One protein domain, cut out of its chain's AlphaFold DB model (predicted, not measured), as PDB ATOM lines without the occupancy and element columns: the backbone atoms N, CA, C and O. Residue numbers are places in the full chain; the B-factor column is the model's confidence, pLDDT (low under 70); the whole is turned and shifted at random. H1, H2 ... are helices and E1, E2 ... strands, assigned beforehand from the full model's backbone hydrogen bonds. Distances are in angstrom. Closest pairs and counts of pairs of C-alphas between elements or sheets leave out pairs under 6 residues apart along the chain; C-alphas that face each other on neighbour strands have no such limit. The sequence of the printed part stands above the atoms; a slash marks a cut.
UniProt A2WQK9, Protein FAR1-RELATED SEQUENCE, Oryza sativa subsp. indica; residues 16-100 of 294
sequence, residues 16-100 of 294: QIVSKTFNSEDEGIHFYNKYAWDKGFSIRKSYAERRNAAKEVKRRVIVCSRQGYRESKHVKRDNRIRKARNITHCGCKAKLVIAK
ATOM      1  N   GLN A  16      21.618  -1.398  25.269       74.31
ATOM      2  CA  GLN A  16      22.915  -1.295  25.943       74.31
ATOM      3  C   GLN A  16      24.004  -2.101  25.235       74.31
ATOM      4  O   GLN A  16      25.146  -1.659  25.177       74.31
ATOM      5  N   ILE A  17      23.670  -3.267  24.682       75.88
ATOM      6  CA  ILE A  17      24.623  -4.128  23.970       75.88
ATOM      7  C   ILE A  17      24.966  -3.555  22.592       75.88
ATOM      8  O   ILE A  17      26.137  -3.518  22.219       75.88
ATOM      9  N   VAL A  18      23.965  -3.102  21.830       75.06
ATOM     10  CA  VAL A  18      24.157  -2.621  20.447       75.06
ATOM     11  C   VAL A  18      24.850  -1.256  20.387       75.06
ATOM     12  O   VAL A  18      25.502  -0.949  19.393       75.06
ATOM     13  N   SER A  19      24.756  -0.456  21.449       71.62
ATOM     14  CA  SER A  19      25.431   0.847  21.548       71.62
ATOM     15  C   SER A  19      26.917   0.759  21.922       71.62
ATOM     16  O   SER A  19      27.613   1.772  21.861       71.62
ATOM     17  N   LYS A  20      27.437  -0.421  22.289       77.62
ATOM     18  CA  LYS A  20      28.855  -0.577  22.639       77.62
ATOM     19  C   LYS A  20      29.756  -0.464  21.412       77.62
ATOM     20  O   LYS A  20      29.553  -1.129  20.397       77.62
ATOM     21  N   THR A  21      30.808   0.329  21.561       79.94
ATOM     22  CA  THR A  21      31.929   0.425  20.625       79.94
ATOM     23  C   THR A  21      33.163  -0.241  21.230       79.94
ATOM     24  O   THR A  21      33.286  -0.357  22.450       79.94
ATOM     25  N   PHE A  22      34.062  -0.721  20.370       77.06
ATOM     26  CA  PHE A  22      35.275  -1.436  20.770       77.06
ATOM     27  C   PHE A  22      36.460  -0.916  19.965       77.06
ATOM     28  O   PHE A  22      36.321  -0.637  18.771       77.06
ATOM     29  N   ASN A  23      37.629  -0.846  20.594       76.75
ATOM     30  CA  ASN A  23      38.861  -0.396  19.947       76.75
ATOM     31  C   ASN A  23      39.521  -1.514  19.124       76.75
ATOM     32  O   ASN A  23      40.373  -1.250  18.276       76.75
ATOM     33  N   SER A  24      39.132  -2.773  19.350       78.81
ATOM     34  CA  SER A  24      39.640  -3.937  18.616       78.81
ATOM     35  C   SER A  24      38.577  -5.024  18.409       78.81
ATOM     36  O   SER A  24      37.571  -5.082  19.119       78.81
ATOM     37  N   GLU A  25      38.814  -5.923  17.441       78.06
ATOM     38  CA  GLU A  25      37.970  -7.116  17.242       78.06
ATOM     39  C   GLU A  25      37.945  -7.983  18.513       78.06
ATOM     40  O   GLU A  25      36.886  -8.466  18.913       78.06
ATOM     41  N   ASP A  26      39.102  -8.162  19.155       79.69
ATOM     42  CA  ASP A  26      39.257  -9.048  20.309       79.69
ATOM     43  C   ASP A  26      38.563  -8.509  21.564       79.69
ATOM     44  O   ASP A  26      37.976  -9.290  22.313       79.69
ATOM     45  N   GLU A  27      38.532  -7.189  21.755       82.00
ATOM     46  CA  GLU A  27      37.780  -6.552  22.842       82.00
ATOM     47  C   GLU A  27      36.270  -6.801  22.697       82.00
ATOM     48  O   GLU A  27      35.614  -7.232  23.648       82.00
ATOM     49  N   GLY A  28      35.723  -6.639  21.487       82.00
ATOM     50  CA  GLY A  28      34.314  -6.940  21.223       82.00
ATOM     51  C   GLY A  28      33.982  -8.430  21.348       82.00
ATOM     52  O   GLY A  28      32.901  -8.795  21.823       82.00
ATOM     53  N   ILE A  29      34.917  -9.317  20.984       81.75
ATOM     54  CA  ILE A  29      34.778 -10.761  21.228       81.75
ATOM     55  C   ILE A  29      34.756 -11.055  22.729       81.75
ATOM     56  O   ILE A  29      33.907 -11.824  23.178       81.75
ATOM     57  N   HIS A  30      35.668 -10.461  23.499       84.19
ATOM     58  CA  HIS A  30      35.750 -10.662  24.942       84.19
ATOM     59  C   HIS A  30      34.476 -10.183  25.643       84.19
ATOM     60  O   HIS A  30      33.910 -10.915  26.457       84.19
ATOM     61  N   PHE A  31      33.967  -9.012  25.257       86.62
ATOM     62  CA  PHE A  31      32.694  -8.484  25.741       86.62
ATOM     63  C   PHE A  31      31.539  -9.460  25.495       86.62
ATOM     64  O   PHE A  31      30.816  -9.812  26.428       86.62
ATOM     65  N   TYR A  32      31.386  -9.955  24.262       85.19
ATOM     66  CA  TYR A  32      30.298 -10.885  23.955       85.19
ATOM     67  C   TYR A  32      30.464 -12.232  24.651       85.19
ATOM     68  O   TYR A  32      29.473 -12.860  25.006       85.19
ATOM     69  N   ASN A  33      31.704 -12.680  24.865       82.88
ATOM     70  CA  ASN A  33      31.978 -13.901  25.612       82.88
ATOM     71  C   ASN A  33      31.565 -13.766  27.080       82.88
ATOM     72  O   ASN A  33      30.979 -14.692  27.630       82.88
ATOM     73  N   LYS A  34      31.834 -12.609  27.695       84.50
ATOM     74  CA  LYS A  34      31.394 -12.306  29.060       84.50
ATOM     75  C   LYS A  34      29.869 -12.255  29.151       84.50
ATOM     76  O   LYS A  34      29.291 -12.944  29.977       84.50
ATOM     77  N   TYR A  35      29.218 -11.543  28.231       85.19
ATOM     78  CA  TYR A  35      27.756 -11.530  28.135       85.19
ATOM     79  C   TYR A  35      27.172 -12.944  27.977       85.19
ATOM     80  O   TYR A  35      26.214 -13.317  28.648       85.19
ATOM     81  N   ALA A  36      27.763 -13.753  27.096       78.94
ATOM     82  CA  ALA A  36      27.328 -15.122  26.863       78.94
ATOM     83  C   ALA A  36      27.495 -15.996  28.110       78.94
ATOM     84  O   ALA A  36      26.597 -16.775  28.420       78.94
ATOM     85  N   TRP A  37      28.600 -15.827  28.840       79.00
ATOM     86  CA  TRP A  37      28.840 -16.487  30.120       79.00
ATOM     87  C   TRP A  37      27.745 -16.158  31.136       79.00
ATOM     88  O   TRP A  37      27.117 -17.077  31.661       79.00
ATOM     89  N   ASP A  38      27.449 -14.872  31.331       83.25
ATOM     90  CA  ASP A  38      26.426 -14.409  32.278       83.25
ATOM     91  C   ASP A  38      25.020 -14.909  31.894       83.25
ATOM     92  O   ASP A  38      24.196 -15.211  32.754       83.25
ATOM     93  N   LYS A  39      24.755 -15.070  30.590       82.12
ATOM     94  CA  LYS A  39      23.496 -15.609  30.044       82.12
ATOM     95  C   LYS A  39      23.487 -17.130  29.841       82.12
ATOM     96  O   LYS A  39      22.512 -17.668  29.316       82.12
ATOM     97  N   GLY A  40      24.549 -17.841  30.218       83.19
ATOM     98  CA  GLY A  40      24.600 -19.307  30.190       83.19
ATOM     99  C   GLY A  40      24.775 -19.950  28.808       83.19
ATOM    100  O   GLY A  40      24.361 -21.094  28.601       83.19
ATOM    101  N   PHE A  41      25.392 -19.269  27.840       83.75
ATOM    102  CA  PHE A  41      25.758 -19.859  26.549       83.75
ATOM    103  C   PHE A  41      27.224 -19.607  26.175       83.75
ATOM    104  O   PHE A  41      27.904 -18.756  26.727       83.75
ATOM    105  N   SER A  42      27.741 -20.379  25.216       81.19
ATOM    106  CA  SER A  42      29.092 -20.188  24.677       81.19
ATOM    107  C   SER A  42      29.049 -19.674  23.243       81.19
ATOM    108  O   SER A  42      28.075 -19.902  22.517       81.19
ATOM    109  N   ILE A  43      30.115 -18.997  22.823       83.94
ATOM    110  CA  ILE A  43      30.210 -18.346  21.514       83.94
ATOM    111  C   ILE A  43      31.204 -19.048  20.585       83.94
ATOM    112  O   ILE A  43      32.131 -19.731  21.019       83.94
ATOM    113  N   ARG A  44      31.052 -18.824  19.278       84.19
ATOM    114  CA  ARG A  44      32.024 -19.191  18.242       84.19
ATOM    115  C   ARG A  44      32.145 -18.094  17.189       84.19
ATOM    116  O   ARG A  44      31.166 -17.424  16.855       84.19
ATOM    117  N   LYS A  45      33.339 -17.950  16.607       85.25
ATOM    118  CA  LYS A  45      33.548 -17.081  15.441       85.25
ATOM    119  C   LYS A  45      32.893 -17.735  14.218       85.25
ATOM    120  O   LYS A  45      33.144 -18.905  13.926       85.25
ATOM    121  N   SER A  46      32.018 -17.001  13.541       84.38
ATOM    122  CA  SER A  46      31.432 -17.413  12.264       84.38
ATOM    123  C   SER A  46      32.269 -16.839  11.113       84.38
ATOM    124  O   SER A  46      33.477 -16.627  11.255       84.38
ATOM    125  N   TYR A  47      31.650 -16.594   9.961       80.31
ATOM    126  CA  TYR A  47      32.310 -15.933   8.845       80.31
ATOM    127  C   TYR A  47      32.680 -14.479   9.176       80.31
ATOM    128  O   TYR A  47      32.097 -13.827  10.049       80.31
ATOM    129  N   ALA A  48      33.674 -13.977   8.449       80.88
ATOM    130  CA  ALA A  48      34.005 -12.564   8.406       80.88
ATOM    131  C   ALA A  48      33.995 -12.080   6.964       80.88
ATOM    132  O   ALA A  48      34.550 -12.734   6.081       80.88
ATOM    133  N   GLU A  49      33.391 -10.918   6.754       76.44
ATOM    134  CA  GLU A  49      33.482 -10.197   5.495       76.44
ATOM    135  C   GLU A  49      34.775  -9.384   5.514       76.44
ATOM    136  O   GLU A  49      35.037  -8.618   6.450       76.44
ATOM    137  N   ARG A  50      35.597  -9.560   4.482       79.88
ATOM    138  CA  ARG A  50      36.867  -8.854   4.318       79.88
ATOM    139  C   ARG A  50      36.781  -7.898   3.135       79.88
ATOM    140  O   ARG A  50      36.134  -8.222   2.142       79.88
ATOM    141  N   ARG A  51      37.414  -6.729   3.235       62.22
ATOM    142  CA  ARG A  51      37.507  -5.746   2.147       62.22
ATOM    143  C   ARG A  51      38.869  -5.871   1.459       62.22
ATOM    144  O   ARG A  51      39.886  -6.000   2.136       62.22
ATOM    145  N   ASN A  52      38.864  -5.746   0.131       60.66
ATOM    146  CA  ASN A  52      40.046  -5.602  -0.729       60.66
ATOM    147  C   ASN A  52      41.028  -6.797  -0.725       60.66
ATOM    148  O   ASN A  52      40.893  -7.761   0.030       60.66
ATOM    149  N   ALA A  53      42.056  -6.707  -1.579       57.72
ATOM    150  CA  ALA A  53      43.159  -7.671  -1.656       57.72
ATOM    151  C   ALA A  53      43.967  -7.775  -0.341       57.72
ATOM    152  O   ALA A  53      44.522  -8.831  -0.044       57.72
ATOM    153  N   ALA A  54      43.954  -6.718   0.484       62.00
ATOM    154  CA  ALA A  54      44.633  -6.644   1.783       62.00
ATOM    155  C   ALA A  54      43.980  -7.488   2.904       62.00
ATOM    156  O   ALA A  54      44.510  -7.552   4.009       62.00
ATOM    157  N   LYS A  55      42.845  -8.163   2.643       64.31
ATOM    158  CA  LYS A  55      42.146  -9.069   3.584       64.31
ATOM    159  C   LYS A  55      41.737  -8.434   4.925       64.31
ATOM    160  O   LYS A  55      41.489  -9.166   5.888       64.31
ATOM    161  N   GLU A  56      41.588  -7.114   4.994       68.56
ATOM    162  CA  GLU A  56      41.122  -6.445   6.211       68.56
ATOM    163  C   GLU A  56      39.682  -6.840   6.548       68.56
ATOM    164  O   GLU A  56      38.806  -6.845   5.682       68.56
ATOM    165  N   VAL A  57      39.416  -7.168   7.813       66.50
ATOM    166  CA  VAL A  57      38.083  -7.571   8.277       66.50
ATOM    167  C   VAL A  57      37.186  -6.335   8.382       66.50
ATOM    168  O   VAL A  57      37.387  -5.479   9.238       66.50
ATOM    169  N   LYS A  58      36.177  -6.251   7.509       74.38
ATOM    170  CA  LYS A  58      35.147  -5.199   7.512       74.38
ATOM    171  C   LYS A  58      34.065  -5.503   8.543       74.38
ATOM    172  O   LYS A  58      33.593  -4.611   9.244       74.38
ATOM    173  N   ARG A  59      33.663  -6.773   8.618       78.44
ATOM    174  CA  ARG A  59      32.604  -7.250   9.504       78.44
ATOM    175  C   ARG A  59      32.953  -8.630  10.039       78.44
ATOM    176  O   ARG A  59      33.249  -9.544   9.270       78.44
ATOM    177  N   ARG A  60      32.850  -8.794  11.351       84.12
ATOM    178  CA  ARG A  60      32.979 -10.062  12.061       84.12
ATOM    179  C   ARG A  60      31.630 -10.466  12.635       84.12
ATOM    180  O   ARG A  60      31.000  -9.691  13.347       84.12
ATOM    181  N   VAL A  61      31.210 -11.701  12.366       82.88
ATOM    182  CA  VAL A  61      29.996 -12.278  12.954       82.88
ATOM    183  C   VAL A  61      30.382 -13.310  14.013       82.88
ATOM    184  O   VAL A  61      31.129 -14.254  13.738       82.88
ATOM    185  N   ILE A  62      29.854 -13.146  15.222       84.81
ATOM    186  CA  ILE A  62      30.030 -14.050  16.363       84.81
ATOM    187  C   ILE A  62      28.663 -14.618  16.721       84.81
ATOM    188  O   ILE A  62      27.662 -13.908  16.701       84.81
ATOM    189  N   VAL A  63      28.592 -15.913  16.991       84.69
ATOM    190  CA  VAL A  63      27.319 -16.631  17.120       84.69
ATOM    191  C   VAL A  63      27.365 -17.586  18.299       84.69
ATOM    192  O   VAL A  63      28.446 -17.996  18.716       84.69
ATOM    193  N   CYS A  64      26.204 -17.992  18.808       86.00
ATOM    194  CA  CYS A  64      26.132 -19.072  19.788       86.00
ATOM    195  C   CYS A  64      26.739 -20.378  19.230       86.00
ATOM    196  O   CYS A  64      26.572 -20.727  18.056       86.00
ATOM    197  N   SER A  65      27.405 -21.159  20.078       83.81
ATOM    198  CA  SER A  65      27.925 -22.489  19.728       83.81
ATOM    199  C   SER A  65      26.834 -23.455  19.263       83.81
ATOM    200  O   SER A  65      27.115 -24.379  18.503       83.81
ATOM    201  N   ARG A  66      25.582 -23.221  19.675       81.69
ATOM    202  CA  ARG A  66      24.403 -23.994  19.260       81.69
ATOM    203  C   ARG A  66      23.636 -23.359  18.088       81.69
ATOM    204  O   ARG A  66      22.497 -23.750  17.825       81.69
ATOM    205  N   GLN A  67      24.218 -22.364  17.409       85.38
ATOM    206  CA  GLN A  67      23.551 -21.613  16.344       85.38
ATOM    207  C   GLN A  67      23.233 -22.476  15.119       85.38
ATOM    208  O   GLN A  67      24.103 -23.178  14.595       85.38
ATOM    209  N   GLY A  68      22.013 -22.300  14.605       83.56
ATOM    210  CA  GLY A  68      21.552 -22.894  13.353       83.56
ATOM    211  C   GLY A  68      21.372 -24.404  13.452       83.56
ATOM    212  O   GLY A  68      21.313 -24.958  14.546       83.56
ATOM    213  N   TYR A  69      21.304 -25.063  12.300       83.75
ATOM    214  CA  TYR A  69      21.247 -26.518  12.190       83.75
ATOM    215  C   TYR A  69      22.418 -27.011  11.348       83.75
ATOM    216  O   TYR A  69      22.940 -26.293  10.493       83.75
ATOM    217  N   ARG A  70      22.880 -28.232  11.616       76.38
ATOM    218  CA  ARG A  70      23.943 -28.841  10.817       76.38
ATOM    219  C   ARG A  70      23.395 -29.159   9.429       76.38
ATOM    220  O   ARG A  70      22.412 -29.879   9.316       76.38
ATOM    221  N   GLU A  71      24.055 -28.659   8.390       75.19
ATOM    222  CA  GLU A  71      23.623 -28.912   7.015       75.19
ATOM    223  C   GLU A  71      23.616 -30.411   6.685       75.19
ATOM    224  O   GLU A  71      24.540 -31.152   7.047       75.19
ATOM    225  N   SER A  72      22.605 -30.837   5.927       75.94
ATOM    226  CA  SER A  72      22.332 -32.233   5.561       75.94
ATOM    227  C   SER A  72      23.546 -32.937   4.943       75.94
ATOM    228  O   SER A  72      23.820 -34.096   5.255       75.94
ATOM    229  N   LYS A  73      24.343 -32.207   4.151       75.25
ATOM    230  CA  LYS A  73      25.578 -32.690   3.503       75.25
ATOM    231  C   LYS A  73      26.676 -33.125   4.484       75.25
ATOM    232  O   LYS A  73      27.545 -33.921   4.146       75.25
ATOM    233  N   HIS A  74      26.661 -32.603   5.713       72.00
ATOM    234  CA  HIS A  74      27.617 -32.961   6.768       72.00
ATOM    235  C   HIS A  74      27.107 -34.066   7.700       72.00
ATOM    236  O   HIS A  74      27.879 -34.553   8.538       72.00
ATOM    237  N   VAL A  75      25.825 -34.417   7.583       70.31
ATOM    238  CA  VAL A  75      25.180 -35.530   8.288       70.31
ATOM    239  C   VAL A  75      25.275 -36.796   7.435       70.31
ATOM    240  O   VAL A  75      25.766 -37.808   7.923       70.31
ATOM    241  N   LYS A  76      24.917 -36.704   6.148       71.12
ATOM    242  CA  LYS A  76      24.874 -37.810   5.175       71.12
ATOM    243  C   LYS A  76      26.151 -37.902   4.328       71.12
ATOM    244  O   LYS A  76      26.098 -37.834   3.106       71.12
ATOM    245  N   ARG A  77      27.324 -37.912   4.970       71.88
ATOM    246  CA  ARG A  77      28.605 -38.002   4.249       71.88
ATOM    247  C   ARG A  77      29.094 -39.446   4.265       71.88
ATOM    248  O   ARG A  77      29.655 -39.858   5.276       71.88
ATOM    249  N   ASP A  78      28.922 -40.150   3.152       69.56
ATOM    250  CA  ASP A  78      29.229 -41.587   3.052       69.56
ATOM    251  C   ASP A  78      30.742 -41.875   3.093       69.56
ATOM    252  O   ASP A  78      31.186 -42.830   3.720       69.56
ATOM    253  N   ASN A  79      31.572 -40.967   2.568       78.69
ATOM    254  CA  ASN A  79      33.037 -41.129   2.519       78.69
ATOM    255  C   ASN A  79      33.754 -40.663   3.807       78.69
ATOM    256  O   ASN A  79      34.731 -39.906   3.755       78.69
ATOM    257  N   ARG A  80      33.242 -41.004   4.995       72.19
ATOM    258  CA  ARG A  80      33.740 -40.452   6.268       72.19
ATOM    259  C   ARG A  80      34.785 -41.350   6.948       72.19
ATOM    260  O   ARG A  80      34.442 -42.353   7.549       72.19
ATOM    261  N   ILE A  81      36.043 -40.898   6.982       76.00
ATOM    262  CA  ILE A  81      37.166 -41.616   7.633       76.00
ATOM    263  C   ILE A  81      37.129 -41.524   9.179       76.00
ATOM    264  O   ILE A  81      37.621 -42.406   9.873       76.00
ATOM    265  N   ARG A  82      36.557 -40.455   9.757       73.88
ATOM    266  CA  ARG A  82      36.508 -40.224  11.222       73.88
ATOM    267  C   ARG A  82      35.077 -40.132  11.744       73.88
ATOM    268  O   ARG A  82      34.247 -39.484  11.108       73.88
ATOM    269  N   LYS A  83      34.816 -40.663  12.948       75.31
ATOM    270  CA  LYS A  83      33.492 -40.632  13.602       75.31
ATOM    271  C   LYS A  83      32.873 -39.228  13.607       75.31
ATOM    272  O   LYS A  83      33.555 -38.204  13.718       75.31
ATOM    273  N   ALA A  84      31.551 -39.178  13.464       69.94
ATOM    274  CA  ALA A  84      30.812 -37.931  13.518       69.94
ATOM    275  C   ALA A  84      30.916 -37.260  14.887       69.94
ATOM    276  O   ALA A  84      30.632 -37.879  15.904       69.94
ATOM    277  N   ARG A  85      31.283 -35.970  14.903       72.00
ATOM    278  CA  ARG A  85      31.094 -35.130  16.093       72.00
ATOM    279  C   ARG A  85      29.602 -35.042  16.408       72.00
ATOM    280  O   ARG A  85      28.814 -34.891  15.464       72.00
ATOM    281  N   ASN A  86      29.263 -35.080  17.696       73.88
ATOM    282  CA  ASN A  86      27.898 -34.934  18.198       73.88
ATOM    283  C   ASN A  86      27.237 -33.664  17.643       73.88
ATOM    284  O   ASN A  86      27.903 -32.656  17.392       73.88
ATOM    285  N   ILE A  87      25.924 -33.728  17.422       72.12
ATOM    286  CA  ILE A  87      25.139 -32.573  16.982       72.12
ATOM    287  C   ILE A  87      24.918 -31.679  18.200       72.12
ATOM    288  O   ILE A  87      24.211 -32.048  19.128       72.12
ATOM    289  N   THR A  88      25.545 -30.507  18.196       72.19
ATOM    290  CA  THR A  88      25.424 -29.501  19.263       72.19
ATOM    291  C   THR A  88      24.549 -28.311  18.858       72.19
ATOM    292  O   THR A  88      24.273 -27.438  19.674       72.19
ATOM    293  N   HIS A  89      24.133 -28.252  17.592       78.31
ATOM    294  CA  HIS A  89      23.367 -27.160  16.998       78.31
ATOM    295  C   HIS A  89      21.863 -27.393  17.202       78.31
ATOM    296  O   HIS A  89      21.349 -28.417  16.756       78.31
ATOM    297  N   CYS A  90      21.168 -26.455  17.851       82.50
ATOM    298  CA  CYS A  90      19.742 -26.568  18.194       82.50
ATOM    299  C   CYS A  90      18.869 -25.461  17.580       82.50
ATOM    300  O   CYS A  90      17.723 -25.293  17.981       82.50
ATOM    301  N   GLY A  91      19.396 -24.691  16.624       81.62
ATOM    302  CA  GLY A  91      18.659 -23.603  15.973       81.62
ATOM    303  C   GLY A  91      18.756 -22.250  16.676       81.62
ATOM    304  O   GLY A  91      18.002 -21.341  16.341       81.62
ATOM    305  N   CYS A  92      19.686 -22.074  17.625       80.50
ATOM    306  CA  CYS A  92      19.829 -20.807  18.347       80.50
ATOM    307  C   CYS A  92      20.074 -19.632  17.376       80.50
ATOM    308  O   CYS A  92      20.885 -19.741  16.451       80.50
ATOM    309  N   LYS A  93      19.383 -18.505  17.588       83.81
ATOM    310  CA  LYS A  93      19.489 -17.298  16.746       83.81
ATOM    311  C   LYS A  93      20.437 -16.232  17.313       83.81
ATOM    312  O   LYS A  93      20.717 -15.258  16.617       83.81
ATOM    313  N   ALA A  94      20.954 -16.425  18.530       82.50
ATOM    314  CA  ALA A  94      21.834 -15.471  19.199       82.50
ATOM    315  C   ALA A  94      23.125 -15.227  18.396       82.50
ATOM    316  O   ALA A  94      23.842 -16.169  18.024       82.50
ATOM    317  N   LYS A  95      23.398 -13.948  18.118       86.50
ATOM    318  CA  LYS A  95      24.578 -13.478  17.390       86.50
ATOM    319  C   LYS A  95      24.923 -12.034  17.760       86.50
ATOM    320  O   LYS A  95      24.023 -11.245  18.029       86.50
ATOM    321  N   LEU A  96      26.206 -11.696  17.670       82.81
ATOM    322  CA  LEU A  96      26.732 -10.333  17.693       82.81
ATOM    323  C   LEU A  96      27.490 -10.062  16.390       82.81
ATOM    324  O   LEU A  96      28.182 -10.937  15.863       82.81
ATOM    325  N   VAL A  97      27.364  -8.847  15.865       84.19
ATOM    326  CA  VAL A  97      28.089  -8.407  14.671       84.19
ATOM    327  C   VAL A  97      28.966  -7.221  15.044       84.19
ATOM    328  O   VAL A  97      28.451  -6.181  15.435       84.19
ATOM    329  N   ILE A  98      30.280  -7.376  14.890       81.44
ATOM    330  CA  ILE A  98      31.256  -6.298  15.064       81.44
ATOM    331  C   ILE A  98      31.637  -5.800  13.673       81.44
ATOM    332  O   ILE A  98      32.075  -6.584  12.828       81.44
ATOM    333  N   ALA A  99      31.461  -4.513  13.406       78.38
ATOM    334  CA  ALA A  99      31.867  -3.891  12.151       78.38
ATOM    335  C   ALA A  99      32.949  -2.845  12.429       78.38
ATOM    336  O   ALA A  99      32.810  -2.062  13.365       78.38
ATOM    337  N   LYS A 100      34.022  -2.835  11.625       69.00
ATOM    338  CA  LYS A 100      35.082  -1.823  11.731       69.00
ATOM    339  C   LYS A 100      34.492  -0.477  11.311       69.00
ATOM    340  O   LYS A 100      34.136  -0.298  10.146       69.00
TER     341      LYS A 100
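Overview. This is residues 16 to 100 of the 294 residues of the protein "Protein FAR1-RELATED SEQUENCE" of Oryza sativa subsp. indica (UniProt A2WQK9). A small slab of three strands, E1, E2 and E3, has one long helix, H1, packed along one of its faces. From this body a long looping arm with the tiny helix H2 reaches away, and residues 76 to 83 stick out free. The printed part has 85 residues with two named helices and three strands, in the order H1 E1 E2 H2 E3; the sheet's order is E1 E2 E3, antiparallel. The class is mixed, helices and strands, with under half of the residues in named elements; the whole is loose, with a radius of gyration of the C-alphas of 15.7 A, and flat, spanning 45 by 38 by 18 A.

Along the chain. E1 is residues 43 to 51, 24.2 A long, beginning at C-alpha 43 (30.210, -18.346, 21.514). E2 is residues 56 to 64, 23.8 A, and bends by 54 degrees at residue 59. E3 is residues 95 to 99, 13.1 A, ending at C-alpha 99 (31.867, -3.891, 12.151). H1 is residues 25 to 38, 20.3 A, beginning at C-alpha 25 (37.970, -7.116, 17.242). H2 is residues 72 to 75, 5.1 A.

Arrangement. E1 and E2 form an antiparallel hairpin, with N 44 and O 63 within hydrogen-bond range at 2.8 A. E2, the inner strand, is antiparallel to E3, with N 60 and O 98 at 2.8 A. H1 is on the sheet, in two layers, a helix on one face, at a height of 9.3 A. It lies over E2, only just not over E3, on which 2 of its C-alphas fall, and runs along the strands, at 8 degrees to E2 on the local plane. The closest C-alphas of H1 and E3 are those of Gly 28 and Ile 98, 6.9 A. H2 is not on the sheet and is apart from H1. Every O i to N i+4 pair of H1 is within hydrogen-bond range; H2 is too short for one.

Size, cuts and confidence. The C-alphas of Gln 16 and Asn 79, the two farthest apart, are 47.3 A apart. The printed part has no cut. The link from H2 to E3, 19 residues, is long. The mean pLDDT of the printed part is 78.0, with residues 51 to 57, 78, 84 and 100 under 70.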